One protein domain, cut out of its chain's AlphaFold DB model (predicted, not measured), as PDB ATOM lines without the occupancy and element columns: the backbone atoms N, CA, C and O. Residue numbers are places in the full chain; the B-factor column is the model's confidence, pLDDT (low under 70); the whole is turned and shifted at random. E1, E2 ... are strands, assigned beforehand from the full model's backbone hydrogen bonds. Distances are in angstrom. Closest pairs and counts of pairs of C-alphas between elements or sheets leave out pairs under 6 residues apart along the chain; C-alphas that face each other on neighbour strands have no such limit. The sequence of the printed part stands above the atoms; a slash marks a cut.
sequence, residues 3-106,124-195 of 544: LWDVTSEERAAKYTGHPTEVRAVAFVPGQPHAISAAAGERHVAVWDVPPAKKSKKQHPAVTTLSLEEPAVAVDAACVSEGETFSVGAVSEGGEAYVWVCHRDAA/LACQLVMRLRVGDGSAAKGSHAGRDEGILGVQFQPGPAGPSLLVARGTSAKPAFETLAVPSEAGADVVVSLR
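AT A GLANCE: This is residues 3 to 106 and 124 to 195 of the 544 residues of an uncharacterized protein of Chlamydomonas incerta (UniProt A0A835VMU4). Three sheets are stacked as layers: a five-strand sheet of E7, E8, E9, E10 and E14 in the middle, a four-strand sheet of E3 to E6 over one face, and the three-strand sheet of E11 to E13 over the other. A small hairpin, E1 and E2, lies beyond the four-strand sheet at one end of the long axis. The printed part has 176 residues, no named helix and fourteen strands, E1 to E14 in chain order, of class all strand. The largest sheet has the order E7, E8, E9, E10, E14 and is mixed; the others are antiparallel. The whole is compact, with a radius of gyration of the C-alphas of 16.9 A and spans of 51 by 36 by 27 A.

HOW THE PARTS SIT: The largest sheet, strongly twisted, holds E7, residues 71 to 80, E8, residues 84 to 91, E9, residues 96 to 103, E10, residues 124 to 134, and E14, residues 190 to 194. Neighbours E7 and E8 form an antiparallel hairpin, with N 75 and O 88 within hydrogen-bond range at 2.9 A. E10 and E14 are parallel, with N 192 and O 131 2.9 A apart. This sheet is face to face with a meander, each strand the antiparallel neighbour of the one before: E3, residues 22 to 27, E4, residues 33 to 38, E5, residues 43 to 48, and E6, residues 63 to 66. The facing parts are 9.5 A centre to centre; the closest C-alphas of E3 and E7 are those of Ala 24 and Ala 73, 6.0 A apart. In the hairpin E4 and E5, N 36 and O 45 are 2.9 A apart. A second meander, E11, residues 150 to 159, E12, residues 162 to 171, and E13, residues 174 to 181, is also face to face with the largest sheet, at 9.3 A; the closest C-alphas of E7 and E11 are those of Ala 77 and Phe 156, 5.9 A apart. E11 and E12 form an antiparallel hairpin, with N 155 and O 166 within hydrogen-bond range at 2.8 A. E1, residues 3 to 5, and E2, residues 10 to 15, form a hairpin, with N 3 and O 13 2.9 A apart; E1 is apart from E3.

IN THESE COORDINATES: E1 begins at C-alpha 3, (39.638, 30.172, 5.764). E10 is the longest strand by residues, 30.3 A from C-alpha 124 to C-alpha 134. E12 measures 28.7 A, E7 25.8 A and E11 25.0 A; E11 bends by 55 degrees at residue 153. E14 ends at C-alpha 194, (27.824, 48.706, 36.658).

THE WHOLE: The C-alphas farthest apart, Ser 8 and Ser 138, are 55.4 A apart. Residues 107 to 123 are not printed; the gap from C-alpha 106 to C-alpha 124 is 10.4 A. The links E5 to E6 and E10 to E11 are long. Mean pLDDT of the printed part is 80.2, and 38 residues are under 70, among them 136 to 148.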
ATOM      1  N   LEU A   3      39.484  31.384   4.956       88.94
ATOM      2  CA  LEU A   3      39.638  30.172   5.764       88.94
ATOM      3  C   LEU A   3      40.690  29.282   5.114       88.94
ATOM      4  O   LEU A   3      40.603  29.015   3.912       88.94
ATOM      5  N   TRP A   4      41.634  28.811   5.917       88.75
ATOM      6  CA  TRP A   4      42.733  27.956   5.492       88.75
ATOM      7  C   TRP A   4      42.681  26.641   6.252       88.75
ATOM      8  O   TRP A   4      42.435  26.630   7.456       88.75
ATOM      9  N   ASP A   5      42.907  25.547   5.536       85.12
ATOM     10  CA  ASP A   5      43.211  24.266   6.153       85.12
ATOM     11  C   ASP A   5      44.732  24.157   6.278       85.12
ATOM     12  O   ASP A   5      45.454  24.153   5.283       85.12
ATOM     13  N   VAL A   6      45.212  24.108   7.519       87.56
ATOM     14  CA  VAL A   6      46.645  24.074   7.834       87.56
ATOM     15  C   VAL A   6      47.280  22.757   7.386       87.56
ATOM     16  O   VAL A   6      48.455  22.735   7.053       87.56
ATOM     17  N   THR A   7      46.515  21.662   7.344       88.31
ATOM     18  CA  THR A   7      47.060  20.343   6.984       88.31
ATOM     19  C   THR A   7      47.282  20.181   5.487       88.31
ATOM     20  O   THR A   7      48.236  19.528   5.076       88.31
ATOM     21  N   SER A   8      46.406  20.772   4.673       83.38
ATOM     22  CA  SER A   8      46.511  20.751   3.212       83.38
ATOM     23  C   SER A   8      47.191  21.993   2.634       83.38
ATOM     24  O   SER A   8      47.428  22.030   1.431       83.38
ATOM     25  N   GLU A   9      47.491  22.996   3.468       86.69
ATOM     26  CA  GLU A   9      48.021  24.317   3.086       86.69
ATOM     27  C   GLU A   9      47.170  25.039   2.027       86.69
ATOM     28  O   GLU A   9      47.622  25.927   1.301       86.69
ATOM     29  N   GLU A  10      45.890  24.683   1.938       84.69
ATOM     30  CA  GLU A  10      44.991  25.186   0.915       84.69
ATOM     31  C   GLU A  10      43.899  26.079   1.501       84.69
ATOM     32  O   GLU A  10      43.347  25.869   2.587       84.69
ATOM     33  N   ARG A  11      43.517  27.087   0.716       86.00
ATOM     34  CA  ARG A  11      42.397  27.964   1.049       86.00
ATOM     35  C   ARG A  11      41.066  27.219   0.892       86.00
ATOM     36  O   ARG A  11      40.620  26.961  -0.228       86.00
ATOM     37  N   ALA A  12      40.384  26.976   2.007       85.19
ATOM     38  CA  ALA A  12      39.091  26.301   2.067       85.19
ATOM     39  C   ALA A  12      37.908  27.207   1.669       85.19
ATOM     40  O   ALA A  12      36.986  26.752   0.985       85.19
ATOM     41  N   ALA A  13      37.930  28.489   2.065       85.88
ATOM     42  CA  ALA A  13      36.857  29.445   1.771       85.88
ATOM     43  C   ALA A  13      37.350  30.903   1.704       85.88
ATOM     44  O   ALA A  13      38.356  31.273   2.311       85.88
ATOM     45  N   LYS A  14      36.614  31.755   0.977       88.31
ATOM     46  CA  LYS A  14      36.820  33.213   0.936       88.31
ATOM     47  C   LYS A  14      35.549  33.931   1.395       88.31
ATOM     48  O   LYS A  14      34.473  33.687   0.847       88.31
ATOM     49  N   TYR A  15      35.712  34.849   2.343       89.25
ATOM     50  CA  TYR A  15      34.643  35.670   2.911       89.25
ATOM     51  C   TYR A  15      34.790  37.123   2.464       89.25
ATOM     52  O   TYR A  15      35.868  37.719   2.613       89.25
ATOM     53  N   THR A  16      33.706  37.680   1.925       86.12
ATOM     54  CA  THR A  16      33.610  39.054   1.420       86.12
ATOM     55  C   THR A  16      32.460  39.773   2.128       86.12
ATOM     56  O   THR A  16      31.338  39.272   2.148       86.12
ATOM     57  N   GLY A  17      32.736  40.930   2.739       80.12
ATOM     58  CA  GLY A  17      31.691  41.744   3.372       80.12
ATOM     59  C   GLY A  17      32.200  42.971   4.126       80.12
ATOM     60  O   GLY A  17      31.581  44.016   4.005       80.12
ATOM     61  N   HIS A  18      33.346  42.884   4.808       87.69
ATOM     62  CA  HIS A  18      33.960  44.053   5.448       87.69
ATOM     63  C   HIS A  18      34.684  44.935   4.413       87.69
ATOM     64  O   HIS A  18      35.587  44.418   3.741       87.69
ATOM     65  N   PRO A  19      34.293  46.214   4.223       87.25
ATOM     66  CA  PRO A  19      35.052  47.189   3.436       87.25
ATOM     67  C   PRO A  19      36.378  47.615   4.074       87.25
ATOM     68  O   PRO A  19      37.261  48.061   3.343       87.25
ATOM     69  N   THR A  20      36.520  47.512   5.399       90.81
ATOM     70  CA  THR A  20      37.729  47.934   6.122       90.81
ATOM     71  C   THR A  20      38.520  46.747   6.680       90.81
ATOM     72  O   THR A  20      38.167  45.576   6.502       90.81
ATOM     73  N   GLU A  21      39.648  47.048   7.324       91.56
ATOM     74  CA  GLU A  21      40.505  46.055   7.965       91.56
ATOM     75  C   GLU A  21      39.786  45.359   9.123       91.56
ATOM     76  O   GLU A  21      39.171  45.989   9.986       91.56
ATOM     77  N   VAL A  22      39.880  44.030   9.155       93.12
ATOM     78  CA  VAL A  22      39.252  43.222  10.199       93.12
ATOM     79  C   VAL A  22      40.105  43.283  11.461       93.12
ATOM     80  O   VAL A  22      41.256  42.854  11.452       93.12
ATOM     81  N   ARG A  23      39.527  43.795  12.550       92.19
ATOM     82  CA  ARG A  23      40.201  44.018  13.835       92.19
ATOM     83  C   ARG A  23      40.133  42.802  14.750       92.19
ATOM     84  O   ARG A  23      41.080  42.530  15.479       92.19
ATOM     85  N   ALA A  24      39.014  42.084  14.727       91.44
ATOM     86  CA  ALA A  24      38.801  40.923  15.580       91.44
ATOM     87  C   ALA A  24      38.023  39.836  14.836       91.44
ATOM     88  O   ALA A  24      37.093  40.128  14.082       91.44
ATOM     89  N   VAL A  25      38.406  38.579  15.058       93.25
ATOM     90  CA  VAL A  25      37.752  37.382  14.517       93.25
ATOM     91  C   VAL A  25      37.720  36.323  15.609       93.25
ATOM     92  O   VAL A  25      38.730  36.112  16.277       93.25
ATOM     93  N   ALA A  26      36.592  35.636  15.771       93.25
ATOM     94  CA  ALA A  26      36.471  34.507  16.689       93.25
ATOM     95  C   ALA A  26      35.624  33.387  16.074       93.25
ATOM     96  O   ALA A  26      34.645  33.645  15.371       93.25
ATOM     97  N   PHE A  27      35.993  32.135  16.335       91.88
ATOM     98  CA  PHE A  27      35.157  30.980  16.005       91.88
ATOM     99  C   PHE A  27      34.168  30.724  17.134       91.88
ATOM    100  O   PHE A  27      34.523  30.851  18.303       91.88
ATOM    101  N   VAL A  28      32.946  30.324  16.793       89.56
ATOM    102  CA  VAL A  28      31.962  29.899  17.788       89.56
ATOM    103  C   VAL A  28      32.278  28.450  18.184       89.56
ATOM    104  O   VAL A  28      32.209  27.563  17.329       89.56
ATOM    105  N   PRO A  29      32.621  28.163  19.454       86.50
ATOM    106  CA  PRO A  29      32.960  26.806  19.870       86.50
ATOM    107  C   PRO A  29      31.798  25.837  19.619       86.50
ATOM    108  O   PRO A  29      30.663  26.119  19.986       86.50
ATOM    109  N   GLY A  30      32.060  24.689  18.989       80.69
ATOM    110  CA  GLY A  30      31.042  23.653  18.760       80.69
ATOM    111  C   GLY A  30      29.962  23.998  17.723       80.69
ATOM    112  O   GLY A  30      29.031  23.216  17.549       80.69
ATOM    113  N   GLN A  31      30.075  25.126  17.017       83.81
ATOM    114  CA  GLN A  31      29.137  25.548  15.974       83.81
ATOM    115  C   GLN A  31      29.887  25.870  14.675       83.81
ATOM    116  O   GLN A  31      31.006  26.378  14.727       83.81
ATOM    117  N   PRO A  32      29.290  25.640  13.490       87.75
ATOM    118  CA  PRO A  32      29.905  25.970  12.206       87.75
ATOM    119  C   PRO A  32      29.773  27.471  11.907       87.75
ATOM    120  O   PRO A  32      29.322  27.861  10.840       87.75
ATOM    121  N   HIS A  33      30.119  28.330  12.865       89.62
ATOM    122  CA  HIS A  33      30.004  29.774  12.720       89.62
ATOM    123  C   HIS A  33      31.283  30.477  13.165       89.62
ATOM    124  O   HIS A  33      31.986  30.035  14.073       89.62
ATOM    125  N   ALA A  34      31.563  31.606  12.526       91.75
ATOM    126  CA  ALA A  34      32.602  32.537  12.933       91.75
ATOM    127  C   ALA A  34      32.011  33.942  13.019       91.75
ATOM    128  O   ALA A  34      31.047  34.260  12.327       91.75
ATOM    129  N   ILE A  35      32.598  34.790  13.847       94.25
ATOM    130  CA  ILE A  35      32.228  36.194  13.987       94.25
ATOM    131  C   ILE A  35      33.422  37.076  13.661       94.25
ATOM    132  O   ILE A  35      34.569  36.691  13.896       94.25
ATOM    133  N   SER A  36      33.161  38.266  13.133       94.56
ATOM    134  CA  SER A  36      34.203  39.258  12.898       94.56
ATOM    135  C   SER A  36      33.715  40.686  13.087       94.56
ATOM    136  O   SER A  36      32.554  41.010  12.833       94.56
ATOM    137  N   ALA A  37      34.645  41.540  13.492       93.94
ATOM    138  CA  ALA A  37      34.482  42.978  13.594       93.94
ATOM    139  C   ALA A  37      35.606  43.675  12.827       93.94
ATOM    140  O   ALA A  37      36.769  43.271  12.918       93.94
ATOM    141  N   ALA A  38      35.265  44.732  12.100       92.88
ATOM    142  CA  ALA A  38      36.216  45.531  11.342       92.88
ATOM    143  C   ALA A  38      36.332  46.952  11.900       92.88
ATOM    144  O   ALA A  38      35.422  47.468  12.554       92.88
ATOM    145  N   ALA A  39      37.486  47.574  11.675       91.44
ATOM    146  CA  ALA A  39      37.787  48.900  12.191       91.44
ATOM    147  C   ALA A  39      36.817  49.944  11.609       91.44
ATOM    148  O   ALA A  39      36.607  50.010  10.397       91.44
ATOM    149  N   GLY A  40      36.204  50.749  12.482       88.38
ATOM    150  CA  GLY A  40      35.220  51.769  12.100       88.38
ATOM    151  C   GLY A  40      33.830  51.233  11.727       88.38
ATOM    152  O   GLY A  40      32.915  52.025  11.496       88.38
ATOM    153  N   GLU A  41      33.623  49.914  11.699       92.19
ATOM    154  CA  GLU A  41      32.322  49.327  11.387       92.19
ATOM    155  C   GLU A  41      31.469  49.148  12.646       92.19
ATOM    156  O   GLU A  41      31.859  48.505  13.618       92.19
ATOM    157  N   ARG A  42      30.245  49.683  12.609       92.62
ATOM    158  CA  ARG A  42      29.259  49.588  13.702       92.62
ATOM    159  C   ARG A  42      28.419  48.312  13.645       92.62
ATOM    160  O   ARG A  42      27.233  48.319  13.972       92.62
ATOM    161  N   HIS A  43      28.998  47.228  13.149       91.75
ATOM    162  CA  HIS A  43      28.336  45.937  13.126       91.75
ATOM    163  C   HIS A  43      29.344  44.795  13.235       91.75
ATOM    164  O   HIS A  43      30.484  44.906  12.794       91.75
ATOM    165  N   VAL A  44      28.900  43.688  13.822       93.94
ATOM    166  CA  VAL A  44      29.630  42.419  13.868       93.94
ATOM    167  C   VAL A  44      28.998  41.484  12.848       93.94
ATOM    168  O   VAL A  44      27.789  41.254  12.875       93.94
ATOM    169  N   ALA A  45      29.796  40.952  11.931       93.00
ATOM    170  CA  ALA A  45      29.324  40.009  10.929       93.00
ATOM    171  C   ALA A  45      29.440  38.572  11.450       93.00
ATOM    172  O   ALA A  45      30.458  38.197  12.030       93.00
ATOM    173  N   VAL A  46      28.403  37.767  11.215       92.56
ATOM    174  CA  VAL A  46      28.385  36.329  11.507       92.56
ATOM    175  C   VAL A  46      28.488  35.561  10.192       92.56
ATOM    176  O   VAL A  46      27.755  35.833   9.239       92.56
ATOM    177  N   TRP A  47      29.381  34.584  10.140       91.75
ATOM    178  CA  TRP A  47      29.726  33.808   8.952       91.75
ATOM    179  C   TRP A  47      29.427  32.336   9.174       91.75
ATOM    180  O   TRP A  47      29.638  31.823  10.269       91.75
ATOM    181  N   ASP A  48      29.001  31.662   8.112       88.75
ATOM    182  CA  ASP A  48      28.903  30.205   8.074       88.75
ATOM    183  C   ASP A  48      30.287  29.622   7.755       88.75
ATOM    184  O   ASP A  48      30.980  30.070   6.829       88.75
ATOM    185  N   VAL A  49      30.716  28.644   8.540       87.44
ATOM    186  CA  VAL A  49      31.987  27.945   8.361       87.44
ATOM    187  C   VAL A  49      31.680  26.628   7.656       87.44
ATOM    188  O   VAL A  49      31.144  25.710   8.280       87.44
ATOM    189  N   PRO A  50      31.997  26.504   6.353       81.06
ATOM    190  CA  PRO A  50      31.683  25.289   5.626       81.06
ATOM    191  C   PRO A  50      32.460  24.106   6.225       81.06
ATOM    192  O   PRO A  50      33.625  24.264   6.601       81.06
ATOM    193  N   PRO A  51      31.863  22.900   6.267       71.81
ATOM    194  CA  PRO A  51      32.621  21.696   6.585       71.81
ATOM    195  C   PRO A  51      33.750  21.550   5.558       71.81
ATOM    196  O   PRO A  51      33.526  21.891   4.399       71.81
ATOM    197  N   ALA A  52      34.912  21.034   5.982       61.66
ATOM    198  CA  ALA A  52      36.257  21.024   5.359       61.66
ATOM    199  C   ALA A  52      36.411  20.770   3.831       61.66
ATOM    200  O   ALA A  52      37.517  20.761   3.299       61.66
ATOM    201  N   LYS A  53      35.331  20.568   3.080       63.31
ATOM    202  CA  LYS A  53      35.310  20.560   1.619       63.31
ATOM    203  C   LYS A  53      35.476  21.978   1.064       63.31
ATOM    204  O   LYS A  53      34.724  22.894   1.390       63.31
ATOM    205  N   LYS A  54      36.427  22.120   0.137       62.72
ATOM    206  CA  LYS A  54      36.716  23.357  -0.602       62.72
ATOM    207  C   LYS A  54      35.437  23.958  -1.190       62.72
ATOM    208  O   LYS A  54      34.791  23.341  -2.039       62.72
ATOM    209  N   SER A  55      35.115  25.193  -0.815       64.94
ATOM    210  CA  SER A  55      34.086  25.976  -1.495       64.94
ATOM    211  C   SER A  55      34.754  27.043  -2.355       64.94
ATOM    212  O   SER A  55      35.368  27.978  -1.851       64.94
ATOM    213  N   LYS A  56      34.600  26.932  -3.682       61.56
ATOM    214  CA  LYS A  56      35.021  27.985  -4.626       61.56
ATOM    215  C   LYS A  56      34.100  29.213  -4.598       61.56
ATOM    216  O   LYS A  56      34.408  30.212  -5.243       61.56
ATOM    217  N   LYS A  57      32.962  29.140  -3.899       71.94
ATOM    218  CA  LYS A  57      31.987  30.230  -3.827       71.94
ATOM    219  C   LYS A  57      32.406  31.251  -2.770       71.94
ATOM    220  O   LYS A  57      32.964  30.891  -1.737       71.94
ATOM    221  N   GLN A  58      32.124  32.522  -3.048       72.62
ATOM    222  CA  GLN A  58      32.220  33.577  -2.044       72.62
ATOM    223  C   GLN A  58      31.101  33.390  -1.024       72.62
ATOM    224  O   GLN A  58      29.954  33.144  -1.402       72.62
ATOM    225  N   HIS A  59      31.445  33.503   0.254       78.88
ATOM    226  CA  HIS A  59      30.491  33.367   1.348       78.88
ATOM    227  C   HIS A  59      30.173  34.751   1.920       78.88
ATOM    228  O   HIS A  59      31.050  35.341   2.559       78.88
ATOM    229  N   PRO A  60      28.963  35.293   1.675       83.62
ATOM    230  CA  PRO A  60      28.528  36.521   2.325       83.62
ATOM    231  C   PRO A  60      28.141  36.236   3.780       83.62
ATOM    232  O   PRO A  60      27.800  35.095   4.115       83.62
ATOM    233  N   ALA A  61      28.153  37.278   4.613       83.94
ATOM    234  CA  ALA A  61      27.718  37.192   6.003       83.94
ATOM    235  C   ALA A  61      26.289  36.626   6.088       83.94
ATOM    236  O   ALA A  61      25.421  36.974   5.287       83.94
ATOM    237  N   VAL A  62      26.069  35.718   7.038       85.75
ATOM    238  CA  VAL A  62      24.764  35.101   7.321       85.75
ATOM    239  C   VAL A  62      23.836  36.134   7.938       85.75
ATOM    240  O   VAL A  62      22.688  36.269   7.529       85.75
ATOM    241  N   THR A  63      24.354  36.877   8.913       88.25
ATOM    242  CA  THR A  63      23.656  37.973   9.575       88.25
ATOM    243  C   THR A  63      24.668  38.985  10.104       88.25
ATOM    244  O   THR A  63      25.862  38.693  10.222       88.25
ATOM    245  N   THR A  64      24.191  40.183  10.413       91.00
ATOM    246  CA  THR A  64      24.990  41.281  10.957       91.00
ATOM    247  C   THR A  64      24.337  41.797  12.229       91.00
ATOM    248  O   THR A  64      23.157  42.147  12.229       91.00
ATOM    249  N   LEU A  65      25.106  41.874  13.308       91.88
ATOM    250  CA  LEU A  65      24.679  42.359  14.615       91.88
ATOM    251  C   LEU A  65      25.040  43.839  14.717       91.88
ATOM    252  O   LEU A  65      26.202  44.192  14.552       91.88
ATOM    253  N   SER A  66      24.059  44.711  14.938       90.31
ATOM    254  CA  SER A  66      24.273  46.167  14.932       90.31
ATOM    255  C   SER A  66      24.738  46.687  16.292       90.31
ATOM    256  O   SER A  66      24.190  46.287  17.318       90.31
ATOM    257  N   LEU A  67      25.692  47.620  16.286       89.31
ATOM    258  CA  LEU A  67      26.186  48.349  17.456       89.31
ATOM    259  C   LEU A  67      25.970  49.858  17.285       89.31
ATOM    260  O   LEU A  67      25.762  50.355  16.177       89.31
ATOM    261  N   GLU A  68      26.040  50.606  18.387       87.06
ATOM    262  CA  GLU A  68      26.006  52.078  18.350       87.06
ATOM    263  C   GLU A  68      27.367  52.669  17.959       87.06
ATOM    264  O   GLU A  68      27.431  53.681  17.258       87.06
ATOM    265  N   GLU A  69      28.444  51.982  18.334       89.50
ATOM    266  CA  GLU A  69      29.837  52.359  18.092       89.50
ATOM    267  C   GLU A  69      30.655  51.157  17.585       89.50
ATOM    268  O   GLU A  69      30.217  50.012  17.750       89.50
ATOM    269  N   PRO A  70      31.814  51.381  16.933       90.38
ATOM    270  CA  PRO A  70      32.633  50.299  16.394       90.38
ATOM    271  C   PRO A  70      33.093  49.316  17.473       90.38
ATOM    272  O   PRO A  70      33.396  49.712  18.599       90.38
ATOM    273  N   ALA A  71      33.159  48.030  17.127       91.00
ATOM    274  CA  ALA A  71      33.598  46.990  18.054       91.00
ATOM    275  C   ALA A  71      35.136  46.883  18.110       91.00
ATOM    276  O   ALA A  71      35.816  46.800  17.088       91.00
ATOM    277  N   VAL A  72      35.678  46.841  19.327       90.25
ATOM    278  CA  VAL A  72      37.103  46.655  19.642       90.25
ATOM    279  C   VAL A  72      37.455  45.183  19.802       90.25
ATOM    280  O   VAL A  72      38.499  44.740  19.328       90.25
ATOM    281  N   ALA A  73      36.591  44.437  20.488       90.31
ATOM    282  CA  ALA A  73      36.795  43.037  20.825       90.31
ATOM    283  C   ALA A  73      35.486  42.266  20.662       90.31
ATOM    284  O   ALA A  73      34.407  42.814  20.903       90.31
ATOM    285  N   VAL A  74      35.591  40.999  20.269       93.06
ATOM    286  CA  VAL A  74      34.456  40.082  20.134       93.06
ATOM    287  C   VAL A  74      34.798  38.733  20.751       93.06
ATOM    288  O   VAL A  74      35.955  38.321  20.720       93.06
ATOM    289  N   ASP A  75      33.794  38.052  21.287       92.31
ATOM    290  CA  ASP A  75      33.910  36.686  21.793       92.31
ATOM    291  C   ASP A  75      32.605  35.912  21.557       92.31
ATOM    292  O   ASP A  75      31.548  36.511  21.342       92.31
ATOM    293  N   ALA A  76      32.662  34.583  21.582       90.62
ATOM    294  CA  ALA A  76      31.493  33.732  21.401       90.62
ATOM    295  C   ALA A  76      31.540  32.481  22.278       90.62
ATOM    296  O   ALA A  76      32.590  31.875  22.477       90.62
ATOM    297  N   ALA A  77      30.369  32.031  22.726       87.19
ATOM    298  CA  ALA A  77      30.222  30.761  23.427       87.19
ATOM    299  C   ALA A  77      28.962  30.010  23.025       87.19
ATOM    300  O   ALA A  77      27.948  30.595  22.654       87.19
ATOM    301  N   CYS A  78      29.018  28.691  23.158       82.06
ATOM    302  CA  CYS A  78      27.882  27.806  22.957       82.06
ATOM    303  C   CYS A  78      27.196  27.536  24.304       82.06
ATOM    304  O   CYS A  78      27.873  27.225  25.284       82.06
ATOM    305  N   VAL A  79      25.871  27.701  24.360       67.62
ATOM    306  CA  VAL A  79      25.071  27.550  25.593       67.62
ATOM    307  C   VAL A  79      24.601  26.100  25.754       67.62
ATOM    308  O   VAL A  79      24.581  25.573  26.864       67.62
ATOM    309  N   SER A  80      24.240  25.453  24.644       62.94
ATOM    310  CA  SER A  80      23.736  24.082  24.582       62.94
ATOM    311  C   SER A  80      24.224  23.390  23.310       62.94
ATOM    312  O   SER A  80      24.473  24.046  22.298       62.94
ATOM    313  N   GLU A  81      24.375  22.062  23.347       58.53
ATOM    314  CA  GLU A  81      24.800  21.263  22.194       58.53
ATOM    315  C   GLU A  81      23.833  21.441  21.006       58.53
ATOM    316  O   GLU A  81      22.812  20.771  20.904       58.53
ATOM    317  N   GLY A  82      24.163  22.351  20.088       59.28
ATOM    318  CA  GLY A  82      23.662  22.340  18.713       59.28
ATOM    319  C   GLY A  82      22.750  23.493  18.288       59.28
ATOM    320  O   GLY A  82      22.807  23.856  17.114       59.28
ATOM    321  N   GLU A  83      21.993  24.130  19.184       72.31
ATOM    322  CA  GLU A  83      20.890  25.016  18.750       72.31
ATOM    323  C   GLU A  83      21.088  26.505  19.055       72.31
ATOM    324  O   GLU A  83      20.606  27.352  18.299       72.31
ATOM    325  N   THR A  84      21.822  26.848  20.119       83.81
ATOM    326  CA  THR A  84      21.981  28.245  20.546       83.81
ATOM    327  C   THR A  84      23.420  28.599  20.890       83.81
ATOM    328  O   THR A  84      24.145  27.839  21.540       83.81
ATOM    329  N   PHE A  85      23.840  29.787  20.467       88.25
ATOM    330  CA  PHE A  85      25.130  30.353  20.838       88.25
ATOM    331  C   PHE A  85      25.002  31.834  21.171       88.25
ATOM    332  O   PHE A  85      24.136  32.537  20.657       88.25
ATOM    333  N   SER A  86      25.870  32.304  22.055       89.62
ATOM    334  CA  SER A  86      25.968  33.698  22.462       89.62
ATOM    335  C   SER A  86      27.150  34.364  21.772       89.62
ATOM    336  O   SER A  86      28.220  33.770  21.642       89.62
ATOM    337  N   VAL A  87      26.955  35.608  21.355       92.19
ATOM    338  CA  VAL A  87      27.983  36.477  20.781       92.19
ATOM    339  C   VAL A  87      28.107  37.704  21.667       92.19
ATOM    340  O   VAL A  87      27.102  38.310  22.022       92.19
ATOM    341  N   GLY A  88      29.330  38.068  22.025       92.69
ATOM    342  CA  GLY A  88      29.662  39.238  22.826       92.69
ATOM    343  C   GLY A  88      30.537  40.188  22.021       92.69
ATOM    344  O   GLY A  88      31.437  39.744  21.312       92.69
ATOM    345  N   ALA A  89      30.294  41.490  22.130       94.00
ATOM    346  CA  ALA A  89      31.157  42.513  21.550       94.00
ATOM    347  C   ALA A  89      31.339  43.686  22.511       94.00
ATOM    348  O   ALA A  89      30.406  44.062  23.218       94.00
ATOM    349  N   VAL A  90      32.529  44.283  22.507       93.38
ATOM    350  CA  VAL A  90      32.847  45.510  23.249       93.38
ATOM    351  C   VAL A  90      33.059  46.637  22.258       93.38
ATOM    352  O   VAL A  90      33.820  46.480  21.309       93.38
ATOM    353  N   SER A  91      32.381  47.755  22.475       92.31
ATOM    354  CA  SER A  91      32.486  48.975  21.672       92.31
ATOM    355  C   SER A  91      33.655  49.865  22.104       92.31
ATOM    356  O   SER A  91      34.150  49.752  23.226       92.31
ATOM    357  N   GLU A  92      34.082  50.773  21.226       88.50
ATOM    358  CA  GLU A  92      35.133  51.763  21.516       88.50
ATOM    359  C   GLU A  92      34.792  52.693  22.691       88.50
ATOM    360  O   GLU A  92      35.675  52.991  23.493       88.50
ATOM    361  N   GLY A  93      33.523  53.068  22.868       83.00
ATOM    362  CA  GLY A  93      33.036  53.859  24.005       83.00
ATOM    363  C   GLY A  93      32.877  53.086  25.314       83.00
ATOM    364  O   GLY A  93      32.338  53.617  26.285       83.00
ATOM    365  N   GLY A  94      33.330  51.829  25.378       86.44
ATOM    366  CA  GLY A  94      33.344  51.052  26.616       86.44
ATOM    367  C   GLY A  94      31.982  50.492  27.032       86.44
ATOM    368  O   GLY A  94      31.766  50.220  28.215       86.44
ATOM    369  N   GLU A  95      31.064  50.300  26.086       89.44
ATOM    370  CA  GLU A  95      29.853  49.496  26.276       89.44
ATOM    371  C   GLU A  95      30.050  48.080  25.733       89.44
ATOM    372  O   GLU A  95      30.733  47.891  24.724       89.44
ATOM    373  N   ALA A  96      29.407  47.087  26.348       91.50
ATOM    374  CA  ALA A  96      29.397  45.718  25.846       91.50
ATOM    375  C   ALA A  96      27.989  45.264  25.474       91.50
ATOM    376  O   ALA A  96      27.003  45.640  26.102       91.50
ATOM    377  N   TYR A  97      27.911  44.430  24.450       92.00
ATOM    378  CA  TYR A  97      26.682  43.943  23.849       92.00
ATOM    379  C   TYR A  97      26.736  42.425  23.801       92.00
ATOM    380  O   TYR A  97      27.764  41.855  23.435       92.00
ATOM    381  N   VAL A  98      25.637  41.775  24.168       91.88
ATOM    382  CA  VAL A  98      25.504  40.320  24.125       91.88
ATOM    383  C   VAL A  98      24.245  39.950  23.362       91.88
ATOM    384  O   VAL A  98      23.135  40.341  23.733       91.88
ATOM    385  N   TRP A  99      24.431  39.167  22.308       91.69
ATOM    386  CA  TRP A  99      23.370  38.585  21.503       91.69
ATOM    387  C   TRP A  99      23.283  37.089  21.754       91.69
ATOM    388  O   TRP A  99      24.304  36.428  21.925       91.69
ATOM    389  N   VAL A 100      22.068  36.554  21.703       89.38
ATOM    390  CA  VAL A 100      21.828  35.114  21.611       89.38
ATOM    391  C   VAL A 100      21.307  34.823  20.214       89.38
ATOM    392  O   VAL A 100      20.327  35.416  19.757       89.38
ATOM    393  N   CYS A 101      21.995  33.922  19.531       88.25
ATOM    394  CA  CYS A 101      21.664  33.448  18.205       88.25
ATOM    395  C   CYS A 101      21.075  32.042  18.304       88.25
ATOM    396  O   CYS A 101      21.702  31.129  18.844       88.25
ATOM    397  N   HIS A 102      19.869  31.894  17.770       86.25
ATOM    398  CA  HIS A 102      19.156  30.636  17.646       86.25
ATOM    399  C   HIS A 102      19.247  30.180  16.200       86.25
ATOM    400  O   HIS A 102      18.972  30.943  15.266       86.25
ATOM    401  N   ARG A 103      19.661  28.932  16.021       77.25
ATOM    402  CA  ARG A 103      19.653  28.287  14.721       77.25
ATOM    403  C   ARG A 103      18.300  27.618  14.535       77.25
ATOM    404  O   ARG A 103      18.014  26.635  15.212       77.25
ATOM    405  N   ASP A 104      17.512  28.089  13.574       66.31
ATOM    406  CA  ASP A 104      16.357  27.317  13.139       66.31
ATOM    407  C   ASP A 104      16.878  26.086  12.391       66.31
ATOM    408  O   ASP A 104      17.491  26.179  11.318       66.31
ATOM    409  N   ALA A 105      16.670  24.904  12.967       54.97
ATOM    410  CA  ALA A 105      16.791  23.674  12.208       54.97
ATOM    411  C   ALA A 105      15.750  23.736  11.079       54.97
ATOM    412  O   ALA A 105      14.555  23.865  11.334       54.97
ATOM    413  N   ALA A 106      16.215  23.699   9.826       47.78
ATOM    414  CA  ALA A 106      15.355  23.666   8.650       47.78
ATOM    415  C   ALA A 106      14.228  22.633   8.850       47.78
ATOM    416  O   ALA A 106      14.490  21.493   9.233       47.78
ATOM    417  N   LEU A 124      19.282  32.097  10.754       83.69
ATOM    418  CA  LEU A 124      19.894  32.400  12.035       83.69
ATOM    419  C   LEU A 124      19.196  33.626  12.617       83.69
ATOM    420  O   LEU A 124      19.356  34.739  12.109       83.69
ATOM    421  N   ALA A 125      18.422  33.417  13.676       85.19
ATOM    422  CA  ALA A 125      17.758  34.487  14.400       85.19
ATOM    423  C   ALA A 125      18.654  34.933  15.559       85.19
ATOM    424  O   ALA A 125      18.823  34.209  16.538       85.19
ATOM    425  N   CYS A 126      19.239  36.125  15.454       88.50
ATOM    426  CA  CYS A 126      20.038  36.715  16.526       88.50
ATOM    427  C   CYS A 126      19.279  37.863  17.184       88.50
ATOM    428  O   CYS A 126      18.833  38.789  16.506       88.50
ATOM    429  N   GLN A 127      19.175  37.824  18.509       88.31
ATOM    430  CA  GLN A 127      18.529  38.860  19.305       88.31
ATOM    431  C   GLN A 127      19.502  39.416  20.344       88.31
ATOM    432  O   GLN A 127      20.235  38.663  20.981       88.31
ATOM    433  N   LEU A 128      19.498  40.739  20.528       89.06
ATOM    434  CA  LEU A 128      20.222  41.395  21.616       89.06
ATOM    435  C   LEU A 128      19.515  41.089  22.943       89.06
ATOM    436  O   LEU A 128      18.330  41.391  23.083       89.06
ATOM    437  N   VAL A 129      20.237  40.502  23.898       88.06
ATOM    438  CA  VAL A 129      19.683  40.114  25.208       88.06
ATOM    439  C   VAL A 129      20.210  40.971  26.353       88.06
ATOM    440  O   VAL A 129      19.529  41.141  27.361       88.06
ATOM    441  N   MET A 130      21.416  41.527  26.217       86.69
ATOM    442  CA  MET A 130      22.036  42.314  27.277       86.69
ATOM    443  C   MET A 130      22.951  43.390  26.698       86.69
ATOM    444  O   MET A 130      23.786  43.118  25.833       86.69
ATOM    445  N   ARG A 131      22.825  44.602  27.234       89.69
ATOM    446  CA  ARG A 131      23.730  45.726  27.003       89.69
ATOM    447  C   ARG A 131      24.317  46.166  28.337       89.69
ATOM    448  O   ARG A 131      23.597  46.425  29.296       89.69
ATOM    449  N   LEU A 132      25.633  46.262  28.419       87.19
ATOM    450  CA  LEU A 132      26.344  46.613  29.637       87.19
ATOM    451  C   LEU A 132      27.004  47.974  29.476       87.19
ATOM    452  O   LEU A 132      27.657  48.244  28.469       87.19
ATOM    453  N   ARG A 133      26.869  48.805  30.506       85.56
ATOM    454  CA  ARG A 133      27.508  50.121  30.608       85.56
ATOM    455  C   ARG A 133      28.011  50.359  32.026       85.56
ATOM    456  O   ARG A 133      27.422  49.868  32.989       85.56
ATOM    457  N   VAL A 134      29.084  51.126  32.172       79.44
ATOM    458  CA  VAL A 134      29.591  51.557  33.483       79.44
ATOM    459  C   VAL A 134      29.045  52.957  33.770       79.44
ATOM    460  O   VAL A 134      29.225  53.867  32.969       79.44
ATOM    461  N   GLY A 135      28.337  53.136  34.886       70.56
ATOM    462  CA  GLY A 135      27.746  54.423  35.260       70.56
ATOM    463  C   GLY A 135      26.527  54.305  36.170       70.56
ATOM    464  O   GLY A 135      25.937  53.238  36.338       70.56
ATOM    465  N   ASP A 136      26.136  55.421  36.780       54.97
ATOM    466  CA  ASP A 136      24.811  55.561  37.363       54.97
ATOM    467  C   ASP A 136      23.797  55.648  36.217       54.97
ATOM    468  O   ASP A 136      23.953  56.436  35.291       54.97
ATOM    469  N   GLY A 137      22.760  54.807  36.231       55.25
ATOM    470  CA  GLY A 137      21.796  54.643  35.127       55.25
ATOM    471  C   GLY A 137      20.992  55.892  34.709       55.25
ATOM    472  O   GLY A 137      19.989  55.750  34.019       55.25
ATOM    473  N   SER A 138      21.407  57.092  35.132       47.09
ATOM    474  CA  SER A 138      20.933  58.411  34.715       47.09
ATOM    475  C   SER A 138      21.686  58.985  33.502       47.09
ATOM    476  O   SER A 138      21.242  60.000  32.961       47.09
ATOM    477  N   ALA A 139      22.810  58.396  33.076       45.94
ATOM    478  CA  ALA A 139      23.520  58.865  31.888       45.94
ATOM    479  C   ALA A 139      22.673  58.622  30.625       45.94
ATOM    480  O   ALA A 139      22.265  57.492  30.326       45.94
ATOM    481  N   ALA A 140      22.375  59.706  29.902       44.22
ATOM    482  CA  ALA A 140      21.666  59.657  28.630       44.22
ATOM    483  C   ALA A 140      22.423  58.784  27.617       44.22
ATOM    484  O   ALA A 140      23.645  58.660  27.669       44.22
ATOM    485  N   LYS A 141      21.684  58.188  26.679       43.50
ATOM    486  CA  LYS A 141      22.222  57.403  25.563       43.50
ATOM    487  C   LYS A 141      23.289  58.227  24.815       43.50
ATOM    488  O   LYS A 141      22.968  59.304  24.321       43.50
ATOM    489  N   GLY A 142      24.544  57.768  24.798       43.09
ATOM    490  CA  GLY A 142      25.685  58.489  24.203       43.09
ATOM    491  C   GLY A 142      26.419  59.477  25.127       43.09
ATOM    492  O   GLY A 142      27.405  60.086  24.716       43.09
ATOM    493  N   SER A 143      25.991  59.637  26.384       39.38
ATOM    494  CA  SER A 143      26.750  60.383  27.388       39.38
ATOM    495  C   SER A 143      27.846  59.483  27.943       39.38
ATOM    496  O   SER A 143      27.606  58.722  28.879       39.38
ATOM    497  N   HIS A 144      29.056  59.602  27.397       44.28
ATOM    498  CA  HIS A 144      30.259  59.098  28.053       44.28
ATOM    499  C   HIS A 144      30.282  59.699  29.457       44.28
ATOM    500  O   HIS A 144      30.366  60.918  29.617       44.28
ATOM    501  N   ALA A 145      30.091  58.864  30.476       41.84
ATOM    502  CA  ALA A 145      29.943  59.297  31.854       41.84
ATOM    503  C   ALA A 145      31.291  59.752  32.432       41.84
ATOM    504  O   ALA A 145      31.779  59.137  33.363       41.84
ATOM    505  N   GLY A 146      31.889  60.818  31.887       41.50
ATOM    506  CA  GLY A 146      32.819  61.761  32.527       41.50
ATOM    507  C   GLY A 146      33.965  61.236  33.404       41.50
ATOM    508  O   GLY A 146      34.537  62.025  34.154       41.50
ATOM    509  N   ARG A 147      34.300  59.950  33.370       52.34
ATOM    510  CA  ARG A 147      35.386  59.294  34.103       52.34
ATOM    511  C   ARG A 147      35.829  58.112  33.251       52.34
ATOM    512  O   ARG A 147      34.966  57.377  32.789       52.34
ATOM    513  N   ASP A 148      37.135  57.945  33.070       60.22
ATOM    514  CA  ASP A 148      37.824  56.968  32.197       60.22
ATOM    515  C   ASP A 148      37.544  55.471  32.485       60.22
ATOM    516  O   ASP A 148      38.355  54.601  32.172       60.22
ATOM    517  N   GLU A 149      36.429  55.131  33.127       73.00
ATOM    518  CA  GLU A 149      36.043  53.763  33.440       73.00
ATOM    519  C   GLU A 149      35.027  53.246  32.419       73.00
ATOM    520  O   GLU A 149      33.863  53.644  32.426       73.00
ATOM    521  N   GLY A 150      35.465  52.317  31.573       83.81
ATOM    522  CA  GLY A 150      34.631  51.640  30.580       83.81
ATOM    523  C   GLY A 150      34.742  50.124  30.689       83.81
ATOM    524  O   GLY A 150      35.490  49.591  31.513       83.81
ATOM    525  N   ILE A 151      33.984  49.408  29.864       89.50
ATOM    526  CA  ILE A 151      34.192  47.975  29.654       89.50
ATOM    527  C   ILE A 151      35.362  47.810  28.688       89.50
ATOM    528  O   ILE A 151      35.347  48.341  27.585       89.50
ATOM    529  N   LEU A 152      36.385  47.085  29.128       88.62
ATOM    530  CA  LEU A 152      37.632  46.865  28.398       88.62
ATOM    531  C   LEU A 152      37.600  45.567  27.587       88.62
ATOM    532  O   LEU A 152      38.296  45.440  26.585       88.62
ATOM    533  N   GLY A 153      36.820  44.584  28.038       89.25
ATOM    534  CA  GLY A 153      36.776  43.260  27.435       89.25
ATOM    535  C   GLY A 153      35.649  42.414  28.006       89.25
ATOM    536  O   GLY A 153      35.222  42.611  29.147       89.25
ATOM    537  N   VAL A 154      35.188  41.455  27.211       92.12
ATOM    538  CA  VAL A 154      34.262  40.410  27.646       92.12
ATOM    539  C   VAL A 154      34.792  39.057  27.207       92.12
ATOM    540  O   VAL A 154      35.376  38.946  26.131       92.12
ATOM    541  N   GLN A 155      34.597  38.051  28.050       91.81
ATOM    542  CA  GLN A 155      34.946  36.675  27.749       91.81
ATOM    543  C   GLN A 155      33.874  35.738  28.296       91.81
ATOM    544  O   GLN A 155      33.509  35.820  29.469       91.81
ATOM    545  N   PHE A 156      33.375  34.824  27.477       90.38
ATOM    546  CA  PHE A 156      32.469  33.789  27.943       90.38
ATOM    547  C   PHE A 156      33.242  32.661  28.626       90.38
ATOM    548  O   PHE A 156      34.263  32.178  28.138       90.38
ATOM    549  N   GLN A 157      32.724  32.212  29.763       87.44
ATOM    550  CA  GLN A 157      33.261  31.102  30.534       87.44
ATOM    551  C   GLN A 157      32.201  30.010  30.701       87.44
ATOM    552  O   GLN A 157      31.060  30.316  31.075       87.44
ATOM    553  N   PRO A 158      32.556  28.735  30.468       77.94
ATOM    554  CA  PRO A 158      31.654  27.622  30.716       77.94
ATOM    555  C   PRO A 158      31.384  27.503  32.222       77.94
ATOM    556  O   PRO A 158      32.313  27.411  33.024       77.94
ATOM    557  N   GLY A 159      30.108  27.522  32.605       69.38
ATOM    558  CA  GLY A 159      29.661  27.389  33.988       69.38
ATOM    559  C   GLY A 159      28.696  26.211  34.172       69.38
ATOM    560  O   GLY A 159      28.037  25.795  33.219       69.38
ATOM    561  N   PRO A 160      28.555  25.682  35.403       59.41
ATOM    562  CA  PRO A 160      27.691  24.532  35.697       59.41
ATOM    563  C   PRO A 160      26.186  24.808  35.503       59.41
ATOM    564  O   PRO A 160      25.397  23.870  35.490       59.41
ATOM    565  N   ALA A 161      25.787  26.077  35.363       60.53
ATOM    566  CA  ALA A 161      24.403  26.518  35.171       60.53
ATOM    567  C   ALA A 161      24.168  27.216  33.809       60.53
ATOM    568  O   ALA A 161      23.141  27.866  33.633       60.53
ATOM    569  N   GLY A 162      25.118  27.114  32.869       68.06
ATOM    570  CA  GLY A 162      25.129  27.835  31.588       68.06
ATOM    571  C   GLY A 162      26.376  28.717  31.414       68.06
ATOM    572  O   GLY A 162      27.203  28.799  32.331       68.06
ATOM    573  N   PRO A 163      26.556  29.370  30.251       73.50
ATOM    574  CA  PRO A 163      27.689  30.254  30.027       73.50
ATOM    575  C   PRO A 163      27.568  31.501  30.902       73.50
ATOM    576  O   PRO A 163      26.555  32.202  30.915       73.50
ATOM    577  N   SER A 164      28.635  31.775  31.635       85.38
ATOM    578  CA  SER A 164      28.808  33.008  32.393       85.38
ATOM    579  C   SER A 164      29.678  33.976  31.597       85.38
ATOM    580  O   SER A 164      30.547  33.555  30.837       85.38
ATOM    581  N   LEU A 165      29.436  35.273  31.737       88.62
ATOM    582  CA  LEU A 165      30.191  36.321  31.064       88.62
ATOM    583  C   LEU A 165      31.159  36.959  32.054       88.62
ATOM    584  O   LEU A 165      30.734  37.651  32.978       88.62
ATOM    585  N   LEU A 166      32.455  36.751  31.857       90.88
ATOM    586  CA  LEU A 166      33.497  37.506  32.535       90.88
ATOM    587  C   LEU A 166      33.647  38.867  31.851       90.88
ATOM    588  O   LEU A 166      33.973  38.951  30.670       90.88
ATOM    589  N   VAL A 167      33.431  39.939  32.601       90.12
ATOM    590  CA  VAL A 167      33.529  41.319  32.124       90.12
ATOM    591  C   VAL A 167      34.718  41.991  32.792       90.12
ATOM    592  O   VAL A 167      34.796  42.042  34.018       90.12
ATOM    593  N   ALA A 168      35.630  42.532  31.987       89.50
ATOM    594  CA  ALA A 168      36.720  43.386  32.441       89.50
ATOM    595  C   ALA A 168      36.296  44.854  32.315       89.50
ATOM    596  O   ALA A 168      35.960  45.310  31.223       89.50
ATOM    597  N   ARG A 169      36.307  45.610  33.415       87.12
ATOM    598  CA  ARG A 169      35.864  47.012  33.468       87.12
ATOM    599  C   ARG A 169      36.786  47.891  34.299       87.12
ATOM    600  O   ARG A 169      37.482  47.396  35.177       87.12
ATOM    601  N   GLY A 170      36.738  49.198  34.085       80.31
ATOM    602  CA  GLY A 170      37.585  50.173  34.770       80.31
ATOM    603  C   GLY A 170      38.527  50.848  33.785       80.31
ATOM    604  O   GLY A 170      38.167  51.059  32.631       80.31
ATOM    605  N   THR A 171      39.728  51.188  34.239       81.06
ATOM    606  CA  THR A 171      40.762  51.781  33.381       81.06
ATOM    607  C   THR A 171      41.729  50.700  32.906       81.06
ATOM    608  O   THR A 171      41.909  49.684  33.579       81.06
ATOM    609  N   SER A 172      42.426  50.937  31.794       77.12
ATOM    610  CA  SER A 172      43.513  50.054  31.333       77.12
ATOM    611  C   SER A 172      44.592  49.827  32.404       77.12
ATOM    612  O   SER A 172      45.190  48.757  32.469       77.12
ATOM    613  N   ALA A 173      44.803  50.806  33.292       76.12
ATOM    614  CA  ALA A 173      45.742  50.720  34.408       76.12
ATOM    615  C   ALA A 173      45.213  49.920  35.615       76.12
ATOM    616  O   ALA A 173      46.007  49.416  36.412       76.12
ATOM    617  N   LYS A 174      43.890  49.818  35.789       78.25
ATOM    618  CA  LYS A 174      43.253  49.123  36.916       78.25
ATOM    619  C   LYS A 174      41.974  48.403  36.461       78.25
ATOM    620  O   LYS A 174      40.872  48.867  36.771       78.25
ATOM    621  N   PRO A 175      42.105  47.264  35.758       85.25
ATOM    622  CA  PRO A 175      40.958  46.455  35.386       85.25
ATOM    623  C   PRO A 175      40.379  45.754  36.620       85.25
ATOM    624  O   PRO A 175      41.100  45.209  37.456       85.25
ATOM    625  N   ALA A 176      39.058  45.759  36.726       83.06
ATOM    626  CA  ALA A 176      38.279  44.941  37.637       83.06
ATOM    627  C   ALA A 176      37.506  43.904  36.830       83.06
ATOM    628  O   ALA A 176      37.012  44.202  35.744       83.06
ATOM    629  N   PHE A 177      37.384  42.701  37.374       88.19
ATOM    630  CA  PHE A 177      36.717  41.590  36.710       88.19
ATOM    631  C   PHE A 177      35.447  41.225  37.464       88.19
ATOM    632  O   PHE A 177      35.449  41.148  38.694       88.19
ATOM    633  N   GLU A 178      34.367  41.012  36.729       85.50
ATOM    634  CA  GLU A 178      33.066  40.661  37.279       85.50
ATOM    635  C   GLU A 178      32.427  39.584  36.410       85.50
ATOM    636  O   GLU A 178      32.413  39.699  35.188       85.50
ATOM    637  N   THR A 179      31.913  38.529  37.036       88.06
ATOM    638  CA  THR A 179      31.238  37.441  36.328       88.06
ATOM    639  C   THR A 179      29.733  37.651  36.407       88.06
ATOM    640  O   THR A 179      29.167  37.717  37.498       88.06
ATOM    641  N   LEU A 180      29.084  37.738  35.251       84.81
ATOM    642  CA  LEU A 180      27.646  37.938  35.115       84.81
ATOM    643  C   LEU A 180      26.996  36.696  34.507       84.81
ATOM    644  O   LEU A 180      27.567  36.037  33.641       84.81
ATOM    645  N   ALA A 181      25.784  36.373  34.948       82.75
ATOM    646  CA  ALA A 181      24.991  35.334  34.304       82.75
ATOM    647  C   ALA A 181      24.415  35.877  32.990       82.75
ATOM    648  O   ALA A 181      23.823  36.958  32.976       82.75
ATOM    649  N   VAL A 182      24.576  35.131  31.897       79.94
ATOM    650  CA  VAL A 182      23.948  35.476  30.620       79.94
ATOM    651  C   VAL A 182      22.490  35.007  30.672       79.94
ATOM    652  O   VAL A 182      22.255  33.826  30.933       79.94
ATOM    653  N   PRO A 183      21.498  35.891  30.465       72.62
ATOM    654  CA  PRO A 183      20.104  35.469  30.411       72.62
ATOM    655  C   PRO A 183      19.893  34.532  29.212       72.62
ATOM    656  O   PRO A 183      20.255  34.868  28.086       72.62
ATOM    657  N   SER A 184      19.318  33.351  29.461       62.94
ATOM    658  CA  SER A 184      19.023  32.356  28.419       62.94
ATOM    659  C   SER A 184      17.774  32.695  27.608       62.94
ATOM    660  O   SER A 184      17.629  32.234  26.480       62.94
ATOM    661  N   GLU A 185      16.857  33.480  28.180       62.59
ATOM    662  CA  GLU A 185      15.613  33.880  27.529       62.59
ATOM    663  C   GLU A 185      15.733  35.276  26.915       62.59
ATOM    664  O   GLU A 185      16.314  36.194  27.497       62.59
ATOM    665  N   ALA A 186      15.131  35.416  25.735       54.12
ATOM    666  CA  ALA A 186      15.013  36.611  24.911       54.12
ATOM    667  C   ALA A 186      14.165  37.722  25.579       54.12
ATOM    668  O   ALA A 186      13.131  38.139  25.063       54.12
ATOM    669  N   GLY A 187      14.585  38.195  26.753       49.97
ATOM    670  CA  GLY A 187      14.008  39.344  27.445       49.97
ATOM    671  C   GLY A 187      14.483  40.659  26.828       49.97
ATOM    672  O   GLY A 187      15.623  40.766  26.384       49.97
ATOM    673  N   ALA A 188      13.595  41.652  26.771       53.34
ATOM    674  CA  ALA A 188      13.859  42.972  26.201       53.34
ATOM    675  C   ALA A 188      15.162  43.590  26.742       53.34
ATOM    676  O   ALA A 188      15.296  43.712  27.957       53.34
ATOM    677  N   ASP A 189      16.069  43.962  25.824       62.91
ATOM    678  CA  ASP A 189      17.305  44.751  26.003       62.91
ATOM    679  C   ASP A 189      17.633  45.081  27.471       62.91
ATOM    680  O   ASP A 189      17.276  46.143  27.997       62.91
ATOM    681  N   VAL A 190      18.253  44.124  28.172       68.31
ATOM    682  CA  VAL A 190      18.575  44.293  29.590       68.31
ATOM    683  C   VAL A 190      19.801  45.181  29.702       68.31
ATOM    684  O   VAL A 190      20.923  44.752  29.424       68.31
ATOM    685  N   VAL A 191      19.592  46.419  30.148       73.88
ATOM    686  CA  VAL A 191      20.690  47.362  30.357       73.88
ATOM    687  C   VAL A 191      21.265  47.227  31.767       73.88
ATOM    688  O   VAL A 191      20.703  47.744  32.736       73.88
ATOM    689  N   VAL A 192      22.419  46.575  31.891       72.69
ATOM    690  CA  VAL A 192      23.145  46.437  33.160       72.69
ATOM    691  C   VAL A 192      24.057  47.646  33.347       72.69
ATOM    692  O   VAL A 192      24.973  47.874  32.560       72.69
ATOM    693  N   SER A 193      23.797  48.438  34.390       74.38
ATOM    694  CA  SER A 193      24.630  49.594  34.746       74.38
ATOM    695  C   SER A 193      25.530  49.232  35.927       74.38
ATOM    696  O   SER A 193      25.055  49.051  37.049       74.38
ATOM    697  N   LEU A 194      26.825  49.080  35.661       68.88
ATOM    698  CA  LEU A 194      27.824  48.706  36.658       68.88
ATOM    699  C   LEU A 194      28.332  49.957  37.374       68.88
ATOM    700  O   LEU A 194      28.620  50.976  36.750       68.88
ATOM    701  N   ARG A 195      28.462  49.891  38.703       67.69
ATOM    702  CA  ARG A 195      28.980  51.027  39.477       67.69
ATOM    703  C   ARG A 195      30.473  51.243  39.199       67.69
ATOM    704  O   ARG A 195      31.211  50.256  39.217       67.69
TER     705      ARG A 195